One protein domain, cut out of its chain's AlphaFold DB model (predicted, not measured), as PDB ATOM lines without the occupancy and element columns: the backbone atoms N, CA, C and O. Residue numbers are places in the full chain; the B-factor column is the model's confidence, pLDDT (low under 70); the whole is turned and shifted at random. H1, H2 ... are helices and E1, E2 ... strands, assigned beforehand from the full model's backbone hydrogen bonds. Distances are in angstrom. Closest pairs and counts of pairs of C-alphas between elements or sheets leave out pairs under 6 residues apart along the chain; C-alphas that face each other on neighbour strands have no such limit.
ATOM      1  N   ASP A   7     224.969 334.171 194.734       93.74
ATOM      2  CA  ASP A   7     224.497 332.790 194.850       93.74
ATOM      3  C   ASP A   7     225.161 332.058 196.016       93.74
ATOM      4  O   ASP A   7     224.489 331.398 196.805       93.74
ATOM      5  N   LEU A   8     226.468 332.265 196.207       94.11
ATOM      6  CA  LEU A   8     227.203 331.696 197.339       94.11
ATOM      7  C   LEU A   8     226.666 332.208 198.677       94.11
ATOM      8  O   LEU A   8     226.428 331.432 199.597       94.11
ATOM      9  N   GLN A   9     226.412 333.513 198.778       94.08
ATOM     10  CA  GLN A   9     225.813 334.084 199.985       94.08
ATOM     11  C   GLN A   9     224.416 333.523 200.237       94.08
ATOM     12  O   GLN A   9     224.079 333.225 201.380       94.08
ATOM     13  N   TRP A  10     223.616 333.355 199.182       95.06
ATOM     14  CA  TRP A  10     222.292 332.760 199.288       95.06
ATOM     15  C   TRP A  10     222.349 331.325 199.812       95.06
ATOM     16  O   TRP A  10     221.587 330.982 200.714       95.06
ATOM     17  N   LEU A  11     223.279 330.503 199.316       95.14
ATOM     18  CA  LEU A  11     223.473 329.138 199.809       95.14
ATOM     19  C   LEU A  11     223.774 329.106 201.311       95.14
ATOM     20  O   LEU A  11     223.221 328.256 202.010       95.14
ATOM     21  N   CYS A  12     224.559 330.062 201.817       94.15
ATOM     22  CA  CYS A  12     224.836 330.173 203.246       94.15
ATOM     23  C   CYS A  12     223.598 330.562 204.065       94.15
ATOM     24  O   CYS A  12     223.381 329.985 205.124       94.15
ATOM     25  N   ILE A  13     222.793 331.531 203.607       94.01
ATOM     26  CA  ILE A  13     221.736 332.134 204.443       94.01
ATOM     27  C   ILE A  13     220.346 331.510 204.271       94.01
ATOM     28  O   ILE A  13     219.501 331.670 205.152       94.01
ATOM     29  N   ARG A  14     220.081 330.800 203.164       92.81
ATOM     30  CA  ARG A  14     218.722 330.392 202.743       92.81
ATOM     31  C   ARG A  14     217.918 329.613 203.790       92.81
ATOM     32  O   ARG A  14     216.691 329.643 203.751       92.81
ATOM     33  N   LYS A  15     218.590 328.895 204.699       92.83
ATOM     34  CA  LYS A  15     217.969 328.034 205.726       92.83
ATOM     35  C   LYS A  15     218.337 328.410 207.166       92.83
ATOM     36  O   LYS A  15     217.727 327.866 208.080       92.83
ATOM     37  N   THR A  16     219.294 329.308 207.375       94.01
ATOM     38  CA  THR A  16     219.947 329.537 208.682       94.01
ATOM     39  C   THR A  16     219.850 330.984 209.163       94.01
ATOM     40  O   THR A  16     220.288 331.297 210.265       94.01
ATOM     41  N   SER A  17     219.293 331.891 208.356       93.66
ATOM     42  CA  SER A  17     219.215 333.305 208.716       93.66
ATOM     43  C   SER A  17     218.225 333.576 209.858       93.66
ATOM     44  O   SER A  17     217.100 333.077 209.839       93.66
ATOM     45  N   SER A  18     218.614 334.446 210.797       94.33
ATOM     46  CA  SER A  18     217.771 334.912 211.910       94.33
ATOM     47  C   SER A  18     216.566 335.752 211.472       94.33
ATOM     48  O   SER A  18     215.620 335.916 212.237       94.33
ATOM     49  N   PHE A  19     216.579 336.276 210.242       95.02
ATOM     50  CA  PHE A  19     215.459 337.036 209.682       95.02
ATOM     51  C   PHE A  19     214.319 336.140 209.186       95.02
ATOM     52  O   PHE A  19     213.219 336.641 208.957       95.02
ATOM     53  N   ILE A  20     214.563 334.835 209.017       93.98
ATOM     54  CA  ILE A  20     213.563 333.906 208.494       93.98
ATOM     55  C   ILE A  20     212.515 333.633 209.572       93.98
ATOM     56  O   ILE A  20     212.824 333.178 210.674       93.98
ATOM     57  N   ARG A  21     211.250 333.841 209.215       93.38
ATOM     58  CA  ARG A  21     210.084 333.503 210.031       93.38
ATOM     59  C   ARG A  21     209.366 332.321 209.391       93.38
ATOM     60  O   ARG A  21     208.879 332.401 208.261       93.38
ATOM     61  N   ARG A  22     209.349 331.193 210.103       90.67
ATOM     62  CA  ARG A  22     208.671 329.965 209.675       90.67
ATOM     63  C   ARG A  22     207.342 329.853 210.403       90.67
ATOM     64  O   ARG A  22     207.304 329.972 211.621       90.67
ATOM     65  N   GLN A  23     206.284 329.593 209.648       89.84
ATOM     66  CA  GLN A  23     204.943 329.367 210.167       89.84
ATOM     67  C   GLN A  23     204.425 328.034 209.631       89.84
ATOM     68  O   GLN A  23     204.655 327.693 208.467       89.84
ATOM     69  N   ARG A  24     203.759 327.259 210.493       91.46
ATOM     70  CA  ARG A  24     203.188 325.960 210.124       91.46
ATOM     71  C   ARG A  24     202.090 326.167 209.072       91.46
ATOM     72  O   ARG A  24     201.296 327.091 209.196       91.46
ATOM     73  N   GLY A  25     202.073 325.328 208.038       91.10
ATOM     74  CA  GLY A  25     201.080 325.392 206.956       91.10
ATOM     75  C   GLY A  25     201.390 326.385 205.829       91.10
ATOM     76  O   GLY A  25     200.664 326.404 204.842       91.10
ATOM     77  N   VAL A  26     202.473 327.170 205.912       88.89
ATOM     78  CA  VAL A  26     202.860 328.100 204.837       88.89
ATOM     79  C   VAL A  26     204.042 327.529 204.039       88.89
ATOM     80  O   VAL A  26     205.126 327.355 204.603       88.89
ATOM     81  N   PRO A  27     203.891 327.267 202.722       87.80
ATOM     82  CA  PRO A  27     204.940 326.628 201.920       87.80
ATOM     83  C   PRO A  27     206.151 327.537 201.665       87.80
ATOM     84  O   PRO A  27     207.273 327.053 201.528       87.80
ATOM     85  N   LYS A  28     205.959 328.862 201.614       87.91
ATOM     86  CA  LYS A  28     207.048 329.843 201.486       87.91
ATOM     87  C   LYS A  28     207.284 330.562 202.804       87.91
ATOM     88  O   LYS A  28     206.379 331.176 203.353       87.91
ATOM     89  N   HIS A  29     208.524 330.533 203.278       91.39
ATOM     90  CA  HIS A  29     208.900 331.239 204.498       91.39
ATOM     91  C   HIS A  29     208.943 332.752 204.278       91.39
ATOM     92  O   HIS A  29     209.392 333.228 203.230       91.39
ATOM     93  N   PHE A  30     208.532 333.493 205.301       93.72
ATOM     94  CA  PHE A  30     208.680 334.940 205.340       93.72
ATOM     95  C   PHE A  30     210.067 335.315 205.858       93.72
ATOM     96  O   PHE A  30     210.752 334.514 206.500       93.72
ATOM     97  N   SER A  31     210.498 336.529 205.549       94.53
ATOM     98  CA  SER A  31     211.792 337.050 205.957       94.53
ATOM     99  C   SER A  31     211.707 338.555 206.191       94.53
ATOM    100  O   SER A  31     211.073 339.269 205.417       94.53
ATOM    101  N   THR A  32     212.302 339.028 207.288       93.47
ATOM    102  CA  THR A  32     212.133 340.407 207.785       93.47
ATOM    103  C   THR A  32     213.375 341.287 207.604       93.47
ATOM    104  O   THR A  32     213.571 342.259 208.333       93.47
ATOM    105  N   GLU A  33     214.279 340.941 206.692       91.87
ATOM    106  CA  GLU A  33     215.460 341.751 206.403       91.87
ATOM    107  C   GLU A  33     215.105 343.063 205.690       91.87
ATOM    108  O   GLU A  33     214.161 343.155 204.906       91.87
ATOM    109  N   LYS A  34     215.935 344.089 205.903       90.42
ATOM    110  CA  LYS A  34     215.832 345.354 205.162       90.42
ATOM    111  C   LYS A  34     216.078 345.129 203.672       90.42
ATOM    112  O   LYS A  34     216.937 344.325 203.318       90.42
ATOM    113  N   PHE A  35     215.440 345.938 202.823       93.23
ATOM    114  CA  PHE A  35     215.491 345.834 201.356       93.23
ATOM    115  C   PHE A  35     214.814 344.575 200.788       93.23
ATOM    116  O   PHE A  35     215.201 344.118 199.713       93.23
ATOM    117  N   ASN A  36     213.815 344.026 201.489       94.01
ATOM    118  CA  ASN A  36     212.938 342.975 200.979       94.01
ATOM    119  C   ASN A  36     211.506 343.503 200.826       94.01
ATOM    120  O   ASN A  36     210.745 343.553 201.786       94.01
ATOM    121  N   LEU A  37     211.136 343.882 199.600       92.25
ATOM    122  CA  LEU A  37     209.838 344.505 199.313       92.25
ATOM    123  C   LEU A  37     208.640 343.564 199.503       92.25
ATOM    124  O   LEU A  37     207.541 344.036 199.764       92.25
ATOM    125  N   LYS A  38     208.831 342.247 199.343       91.94
ATOM    126  CA  LYS A  38     207.744 341.262 199.483       91.94
ATOM    127  C   LYS A  38     207.739 340.550 200.836       91.94
ATOM    128  O   LYS A  38     206.834 339.765 201.085       91.94
ATOM    129  N   GLY A  39     208.765 340.743 201.664       92.84
ATOM    130  CA  GLY A  39     208.934 340.002 202.916       92.84
ATOM    131  C   GLY A  39     209.049 338.483 202.732       92.84
ATOM    132  O   GLY A  39     208.778 337.726 203.657       92.84
ATOM    133  N   LEU A  40     209.412 338.005 201.536       93.02
ATOM    134  CA  LEU A  40     209.526 336.575 201.228       93.02
ATOM    135  C   LEU A  40     210.982 336.131 201.289       93.02
ATOM    136  O   LEU A  40     211.858 336.805 200.742       93.02
ATOM    137  N   ASN A  41     211.238 334.952 201.857       93.92
ATOM    138  CA  ASN A  41     212.552 334.325 201.791       93.92
ATOM    139  C   ASN A  41     212.797 333.775 200.375       93.92
ATOM    140  O   ASN A  41     212.492 332.626 200.057       93.92
ATOM    141  N   SER A  42     213.316 334.624 199.494       92.90
ATOM    142  CA  SER A  42     213.638 334.292 198.109       92.90
ATOM    143  C   SER A  42     214.903 335.015 197.694       92.90
ATOM    144  O   SER A  42     215.057 336.198 197.997       92.90
ATOM    145  N   ILE A  43     215.761 334.343 196.920       93.30
ATOM    146  CA  ILE A  43     216.992 334.948 196.411       93.30
ATOM    147  C   ILE A  43     216.718 336.281 195.708       93.30
ATOM    148  O   ILE A  43     217.470 337.220 195.912       93.30
ATOM    149  N   ARG A  44     215.619 336.414 194.950       92.48
ATOM    150  CA  ARG A  44     215.308 337.620 194.163       92.48
ATOM    151  C   ARG A  44     215.025 338.854 195.019       92.48
ATOM    152  O   ARG A  44     215.399 339.954 194.627       92.48
ATOM    153  N   TYR A  45     214.357 338.673 196.155       93.03
ATOM    154  CA  TYR A  45     213.927 339.775 197.022       93.03
ATOM    155  C   TYR A  45     214.817 339.931 198.259       93.03
ATOM    156  O   TYR A  45     214.592 340.834 199.056       93.03
ATOM    157  N   ASN A  46     215.833 339.079 198.424       93.01
ATOM    158  CA  ASN A  46     216.661 339.102 199.616       93.01
ATOM    159  C   ASN A  46     217.591 340.322 199.637       93.01
ATOM    160  O   ASN A  46     218.525 340.478 198.839       93.01
ATOM    161  N   GLY A  47     217.354 341.166 200.632       91.89
ATOM    162  CA  GLY A  47     218.066 342.410 200.832       91.89
ATOM    163  C   GLY A  47     219.440 342.275 201.485       91.89
ATOM    164  O   GLY A  47     220.102 343.288 201.684       91.89
ATOM    165  N   LEU A  48     219.937 341.081 201.799       90.66
ATOM    166  CA  LEU A  48     221.303 340.878 202.303       90.66
ATOM    167  C   LEU A  48     222.261 340.496 201.176       90.66
ATOM    168  O   LEU A  48     223.382 341.002 201.120       90.66
ATOM    169  N   VAL A  49     221.776 339.669 200.253       92.42
ATOM    170  CA  VAL A  49     222.562 339.055 199.178       92.42
ATOM    171  C   VAL A  49     222.890 340.050 198.064       92.42
ATOM    172  O   VAL A  49     224.029 340.137 197.600       92.42
ATOM    173  N   HIS A  50     221.902 340.837 197.632       91.23
ATOM    174  CA  HIS A  50     222.055 341.678 196.445       91.23
ATOM    175  C   HIS A  50     222.819 342.972 196.704       91.23
ATOM    176  O   HIS A  50     222.646 343.646 197.721       91.23
ATOM    177  N   LYS A  51     223.636 343.387 195.731       88.37
ATOM    178  CA  LYS A  51     224.357 344.671 195.780       88.37
ATOM    179  C   LYS A  51     223.406 345.857 195.603       88.37
ATOM    180  O   LYS A  51     223.557 346.876 196.263       88.37
ATOM    181  N   LYS A  52     222.409 345.738 194.734       89.18
ATOM    182  CA  LYS A  52     221.366 346.756 194.572       89.18
ATOM    183  C   LYS A  52     220.137 346.315 195.355       89.18
ATOM    184  O   LYS A  52     219.824 345.134 195.395       89.18
ATOM    185  N   GLY A  53     219.487 347.259 196.014       90.60
ATOM    186  CA  GLY A  53     218.287 346.998 196.794       90.60
ATOM    187  C   GLY A  53     217.579 348.307 197.077       90.60
ATOM    188  O   GLY A  53     218.242 349.326 197.298       90.60
ATOM    189  N   ILE A  54     216.254 348.244 197.041       92.56
ATOM    190  CA  ILE A  54     215.341 349.343 197.331       92.56
ATOM    191  C   ILE A  54     214.533 348.928 198.558       92.56
ATOM    192  O   ILE A  54     214.118 347.777 198.672       92.56
ATOM    193  N   ASN A  55     214.376 349.852 199.493       92.47
ATOM    194  CA  ASN A  55     213.491 349.723 200.638       92.47
ATOM    195  C   ASN A  55     212.533 350.906 200.606       92.47
ATOM    196  O   ASN A  55     212.961 352.017 200.297       92.47
ATOM    197  N   ILE A  56     211.271 350.660 200.924       91.63
ATOM    198  CA  ILE A  56     210.234 351.683 200.962       91.63
ATOM    199  C   ILE A  56     209.686 351.672 202.382       91.63
ATOM    200  O   ILE A  56     209.313 350.621 202.893       91.63
ATOM    201  N   GLU A  57     209.719 352.828 203.029       90.45
ATOM    202  CA  GLU A  57     209.159 353.061 204.361       90.45
ATOM    203  C   GLU A  57     208.156 354.213 204.245       90.45
ATOM    204  O   GLU A  57     208.325 355.094 203.401       90.45
ATOM    205  N   VAL A  58     207.105 354.219 205.063       90.10
ATOM    206  CA  VAL A  58     206.209 355.381 205.148       90.10
ATOM    207  C   VAL A  58     206.964 356.509 205.851       90.10
ATOM    208  O   VAL A  58     207.709 356.255 206.802       90.10
ATOM    209  N   SER A  59     206.825 357.740 205.356       87.98
ATOM    210  CA  SER A  59     207.417 358.903 206.020       87.98
ATOM    211  C   SER A  59     206.786 359.085 207.408       87.98
ATOM    212  O   SER A  59     205.572 358.900 207.533       87.98
ATOM    213  N   PRO A  60     207.559 359.441 208.452       86.12
ATOM    214  CA  PRO A  60     207.017 359.655 209.796       86.12
ATOM    215  C   PRO A  60     205.915 360.723 209.829       86.12
ATOM    216  O   PRO A  60     205.022 360.641 210.664       86.12
ATOM    217  N   ASP A  61     205.926 361.659 208.877       85.00
ATOM    218  CA  ASP A  61     204.938 362.735 208.772       85.00
ATOM    219  C   ASP A  61     203.607 362.276 208.141       85.00
ATOM    220  O   ASP A  61     202.696 363.080 207.957       85.00
ATOM    221  N   GLY A  62     203.498 361.011 207.715       83.17
ATOM    222  CA  GLY A  62     202.313 360.445 207.054       83.17
ATOM    223  C   GLY A  62     202.035 360.979 205.639       83.17
ATOM    224  O   GLY A  62     201.170 360.454 204.946       83.17
ATOM    225  N   LYS A  63     202.782 361.988 205.178       83.87
ATOM    226  CA  LYS A  63     202.579 362.703 203.902       83.87
ATOM    227  C   LYS A  63     203.607 362.331 202.825       83.87
ATOM    228  O   LYS A  63     204.093 363.184 202.084       83.87
ATOM    229  N   GLY A  64     203.996 361.061 202.752       87.44
ATOM    230  CA  GLY A  64     204.925 360.595 201.724       87.44
ATOM    231  C   GLY A  64     205.588 359.261 202.035       87.44
ATOM    232  O   GLY A  64     205.244 358.567 202.993       87.44
ATOM    233  N   ILE A  65     206.578 358.921 201.213       91.42
ATOM    234  CA  ILE A  65     207.360 357.690 201.323       91.42
ATOM    235  C   ILE A  65     208.855 357.999 201.386       91.42
ATOM    236  O   ILE A  65     209.376 358.870 200.696       91.42
ATOM    237  N   ILE A  66     209.566 357.226 202.195       91.35
ATOM    238  CA  ILE A  66     211.020 357.219 202.269       91.35
ATOM    239  C   ILE A  66     211.525 356.081 201.391       91.35
ATOM    240  O   ILE A  66     211.409 354.899 201.730       91.35
ATOM    241  N   LEU A  67     212.165 356.435 200.283       92.04
ATOM    242  CA  LEU A  67     212.868 355.491 199.431       92.04
ATOM    243  C   LEU A  67     214.324 355.370 199.887       92.04
ATOM    244  O   LEU A  67     215.104 356.319 199.834       92.04
ATOM    245  N   SER A  68     214.729 354.178 200.317       93.13
ATOM    246  CA  SER A  68     216.118 353.895 200.672       93.13
ATOM    247  C   SER A  68     216.791 352.998 199.640       93.13
ATOM    248  O   SER A  68     216.299 351.921 199.319       93.13
ATOM    249  N   THR A  69     217.979 353.385 199.183       92.83
ATOM    250  CA  THR A  69     218.804 352.609 198.249       92.83
ATOM    251  C   THR A  69     220.162 352.267 198.851       92.83
ATOM    252  O   THR A  69     220.735 353.008 199.656       92.83
ATOM    253  N   LYS A  70     220.724 351.116 198.474       90.37
ATOM    254  CA  LYS A  70     222.074 350.737 198.918       90.37
ATOM    255  C   LYS A  70     223.156 351.559 198.206       90.37
ATOM    256  O   LYS A  70     223.166 351.647 196.980       90.37
ATOM    257  N   LYS A  71     224.123 352.102 198.958       85.35
ATOM    258  CA  LYS A  71     225.284 352.801 198.376       85.35
ATOM    259  C   LYS A  71     226.267 351.813 197.746       85.35
ATOM    260  O   LYS A  71     226.548 350.751 198.312       85.35
ATOM    261  N   LYS A  72     226.862 352.206 196.613       80.41
ATOM    262  CA  LYS A  72     228.055 351.539 196.067       80.41
ATOM    263  C   LYS A  72     229.224 351.666 197.054       80.41
ATOM    264  O   LYS A  72     229.285 352.594 197.860       80.41
ATOM    265  N   ARG A  73     230.143 350.696 197.020       71.76
ATOM    266  CA  ARG A  73     231.312 350.674 197.905       71.76
ATOM    267  C   ARG A  73     232.246 351.824 197.514       71.76
ATOM    268  O   ARG A  73     232.765 351.821 196.408       71.76
ATOM    269  N   GLN A  74     232.438 352.771 198.425       70.34
ATOM    270  CA  GLN A  74     233.474 353.796 198.327       70.34
ATOM    271  C   GLN A  74     234.721 353.366 199.122       70.34
ATOM    272  O   GLN A  74     234.580 352.572 200.070       70.34
ATOM    273  N   PRO A  75     235.923 353.830 198.725       69.13
ATOM    274  CA  PRO A  75     237.166 353.566 199.446       69.13
ATOM    275  C   PRO A  75     237.067 354.025 200.905       69.13
ATOM    276  O   PRO A  75     236.285 354.918 201.232       69.13
ATOM    277  N   LEU A  76     237.810 353.363 201.801       69.67
ATOM    278  CA  LEU A  76     237.684 353.564 203.251       69.67
ATOM    279  C   LEU A  76     237.890 355.026 203.668       69.67
ATOM    280  O   LEU A  76     237.189 355.489 204.558       69.67
ATOM    281  N   SER A  77     238.762 355.749 202.964       72.49
ATOM    282  CA  SER A  77     239.030 357.176 203.174       72.49
ATOM    283  C   SER A  77     237.795 358.067 203.000       72.49
ATOM    284  O   SER A  77     237.661 359.072 203.687       72.49
ATOM    285  N   VAL A  78     236.850 357.674 202.140       72.62
ATOM    286  CA  VAL A  78     235.623 358.436 201.843       72.62
ATOM    287  C   VAL A  78     234.427 357.908 202.655       72.62
ATOM    288  O   VAL A  78     233.330 358.462 202.620       72.62
ATOM    289  N   ARG A  79     234.594 356.817 203.421       64.14
ATOM    290  CA  ARG A  79     233.505 356.181 204.182       64.14
ATOM    291  C   ARG A  79     233.155 356.982 205.435       64.14
ATOM    292  O   ARG A  79     233.435 356.558 206.550       64.14
ATOM    293  N   ARG A  80     232.442 358.091 205.254       59.08
ATOM    294  CA  ARG A  80     231.737 358.786 206.333       59.08
ATOM    295  C   ARG A  80     230.225 358.634 206.131       59.08
ATOM    296  O   ARG A  80     229.668 359.025 205.107       59.08
ATOM    297  N   GLY A  81     229.563 357.979 207.087       72.58
ATOM    298  CA  GLY A  81     228.099 357.871 207.161       72.58
ATOM    299  C   GLY A  81     227.479 356.497 206.854       72.58
ATOM    300  O   GLY A  81     228.148 355.498 206.583       72.58
ATOM    301  N   LYS A  82     226.139 356.450 206.919       73.57
ATOM    302  CA  LYS A  82     225.330 355.226 206.762       73.57
ATOM    303  C   LYS A  82     225.499 354.589 205.372       73.57
ATOM    304  O   LYS A  82     225.654 355.279 204.361       73.57
ATOM    305  N   ARG A  83     225.412 353.248 205.322       74.88
ATOM    306  CA  ARG A  83     225.560 352.419 204.101       74.88
ATOM    307  C   ARG A  83     224.401 352.540 203.099       74.88
ATOM    308  O   ARG A  83     224.539 352.074 201.969       74.88
ATOM    309  N   SER A  84     223.283 353.142 203.484       79.20
ATOM    310  CA  SER A  84     222.137 353.417 202.613       79.20
ATOM    311  C   SER A  84     222.004 354.916 202.332       79.20
ATOM    312  O   SER A  84     222.390 355.745 203.156       79.20
ATOM    313  N   ARG A  85     221.508 355.264 201.142       83.66
ATOM    314  CA  ARG A  85     220.947 356.586 200.828       83.66
ATOM    315  C   ARG A  85     219.457 356.524 201.126       83.66
ATOM    316  O   ARG A  85     218.842 355.526 200.770       83.66
ATOM    317  N   LYS A  86     218.918 357.543 201.785       84.55
ATOM    318  CA  LYS A  86     217.479 357.743 201.970       84.55
ATOM    319  C   LYS A  86     217.065 358.955 201.141       84.55
ATOM    320  O   LYS A  86     217.859 359.886 201.025       84.55
ATOM    321  N   MET A  87     215.889 358.899 200.543       84.70
ATOM    322  CA  MET A  87     215.262 359.974 199.789       84.70
ATOM    323  C   MET A  87     213.817 360.063 200.257       84.70
ATOM    324  O   MET A  87     213.098 359.068 200.190       84.70
ATOM    325  N   ASP A  88     213.419 361.229 200.743       79.63
ATOM    326  CA  ASP A  88     212.025 361.532 201.040       79.63
ATOM    327  C   ASP A  88     211.329 361.936 199.744       79.63
ATOM    328  O   ASP A  88     211.750 362.873 199.064       79.63
ATOM    329  N   VAL A  89     210.280 361.204 199.383       80.20
ATOM    330  CA  VAL A  89     209.410 361.523 198.254       80.20
ATOM    331  C   VAL A  89     208.060 361.919 198.836       80.20
ATOM    332  O   VAL A  89     207.345 361.089 199.406       80.20
ATOM    333  N   LYS A  90     207.738 363.209 198.731       75.10
ATOM    334  CA  LYS A  90     206.432 363.752 199.109       75.10
ATOM    335  C   LYS A  90     205.458 363.546 197.952       75.10
ATOM    336  O   LYS A  90     205.825 363.769 196.800       75.10
ATOM    337  N   LEU A  91     204.247 363.102 198.272       65.86
ATOM    338  CA  LEU A  91     203.131 363.141 197.330       65.86
ATOM    339  C   LEU A  91     202.644 364.594 197.272       65.86
ATOM    340  O   LEU A  91     202.489 365.215 198.326       65.86
TER     341      LEU A  91
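Overview. This is residues 7 to 91 of the 92 residues of the protein "60S ribosomal protein L28" of Dracunculus medinensis (UniProt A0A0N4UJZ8). The model has little regular structure: a small three-strand sheet, E1 E2 E3, stands at one side, and the loops of residues 14 to 53, with the short helix H1, make the other side. Residues 75 to 81 stick out. The 85 printed residues hold H1, E1, E2 and E3 in that order, 26 residues in named elements, class mixed; the sheet, antiparallel, is a meander, each strand the antiparallel neighbour of the one before. The whole is loose, radius of gyration of the C-alphas 15.2 A, and flat, 41 by 37 by 18 A.

Arrangement. E2, residues 64 to 70, is the inner strand. It forms a hairpin with E1, residues 54 to 58, at 154 degrees; N 55 and O 68 are within hydrogen-bond range, 2.8 A. It forms another with E3, residues 84 to 90, at 159 degrees; N 67 and O 87 are 2.8 A apart. H1, residues 7 to 13, is not on the sheet, with 0 pairs of C-alphas within 10 A; every O i to N i+4 pair in it is within range. Residues 20 to 21 pair antiparallel with 30 to 31.

Along the chain. E2 spans 20.0 A, E3 19.1 A, E1 13.5 A and H1 10.0 A. C-alpha 7 is at (224.497, 332.790, 194.850), C-alpha 90 at (206.432, 363.752, 199.109).

Size, cuts and confidence. The C-alphas farthest apart, of Gly 25 and Ser 77, are 49.6 A apart. The printed part has no cut. H1 to E1 and E2 to E3 are long links. Residues 75 to 76, 79 to 80 and 91 have pLDDT under 70.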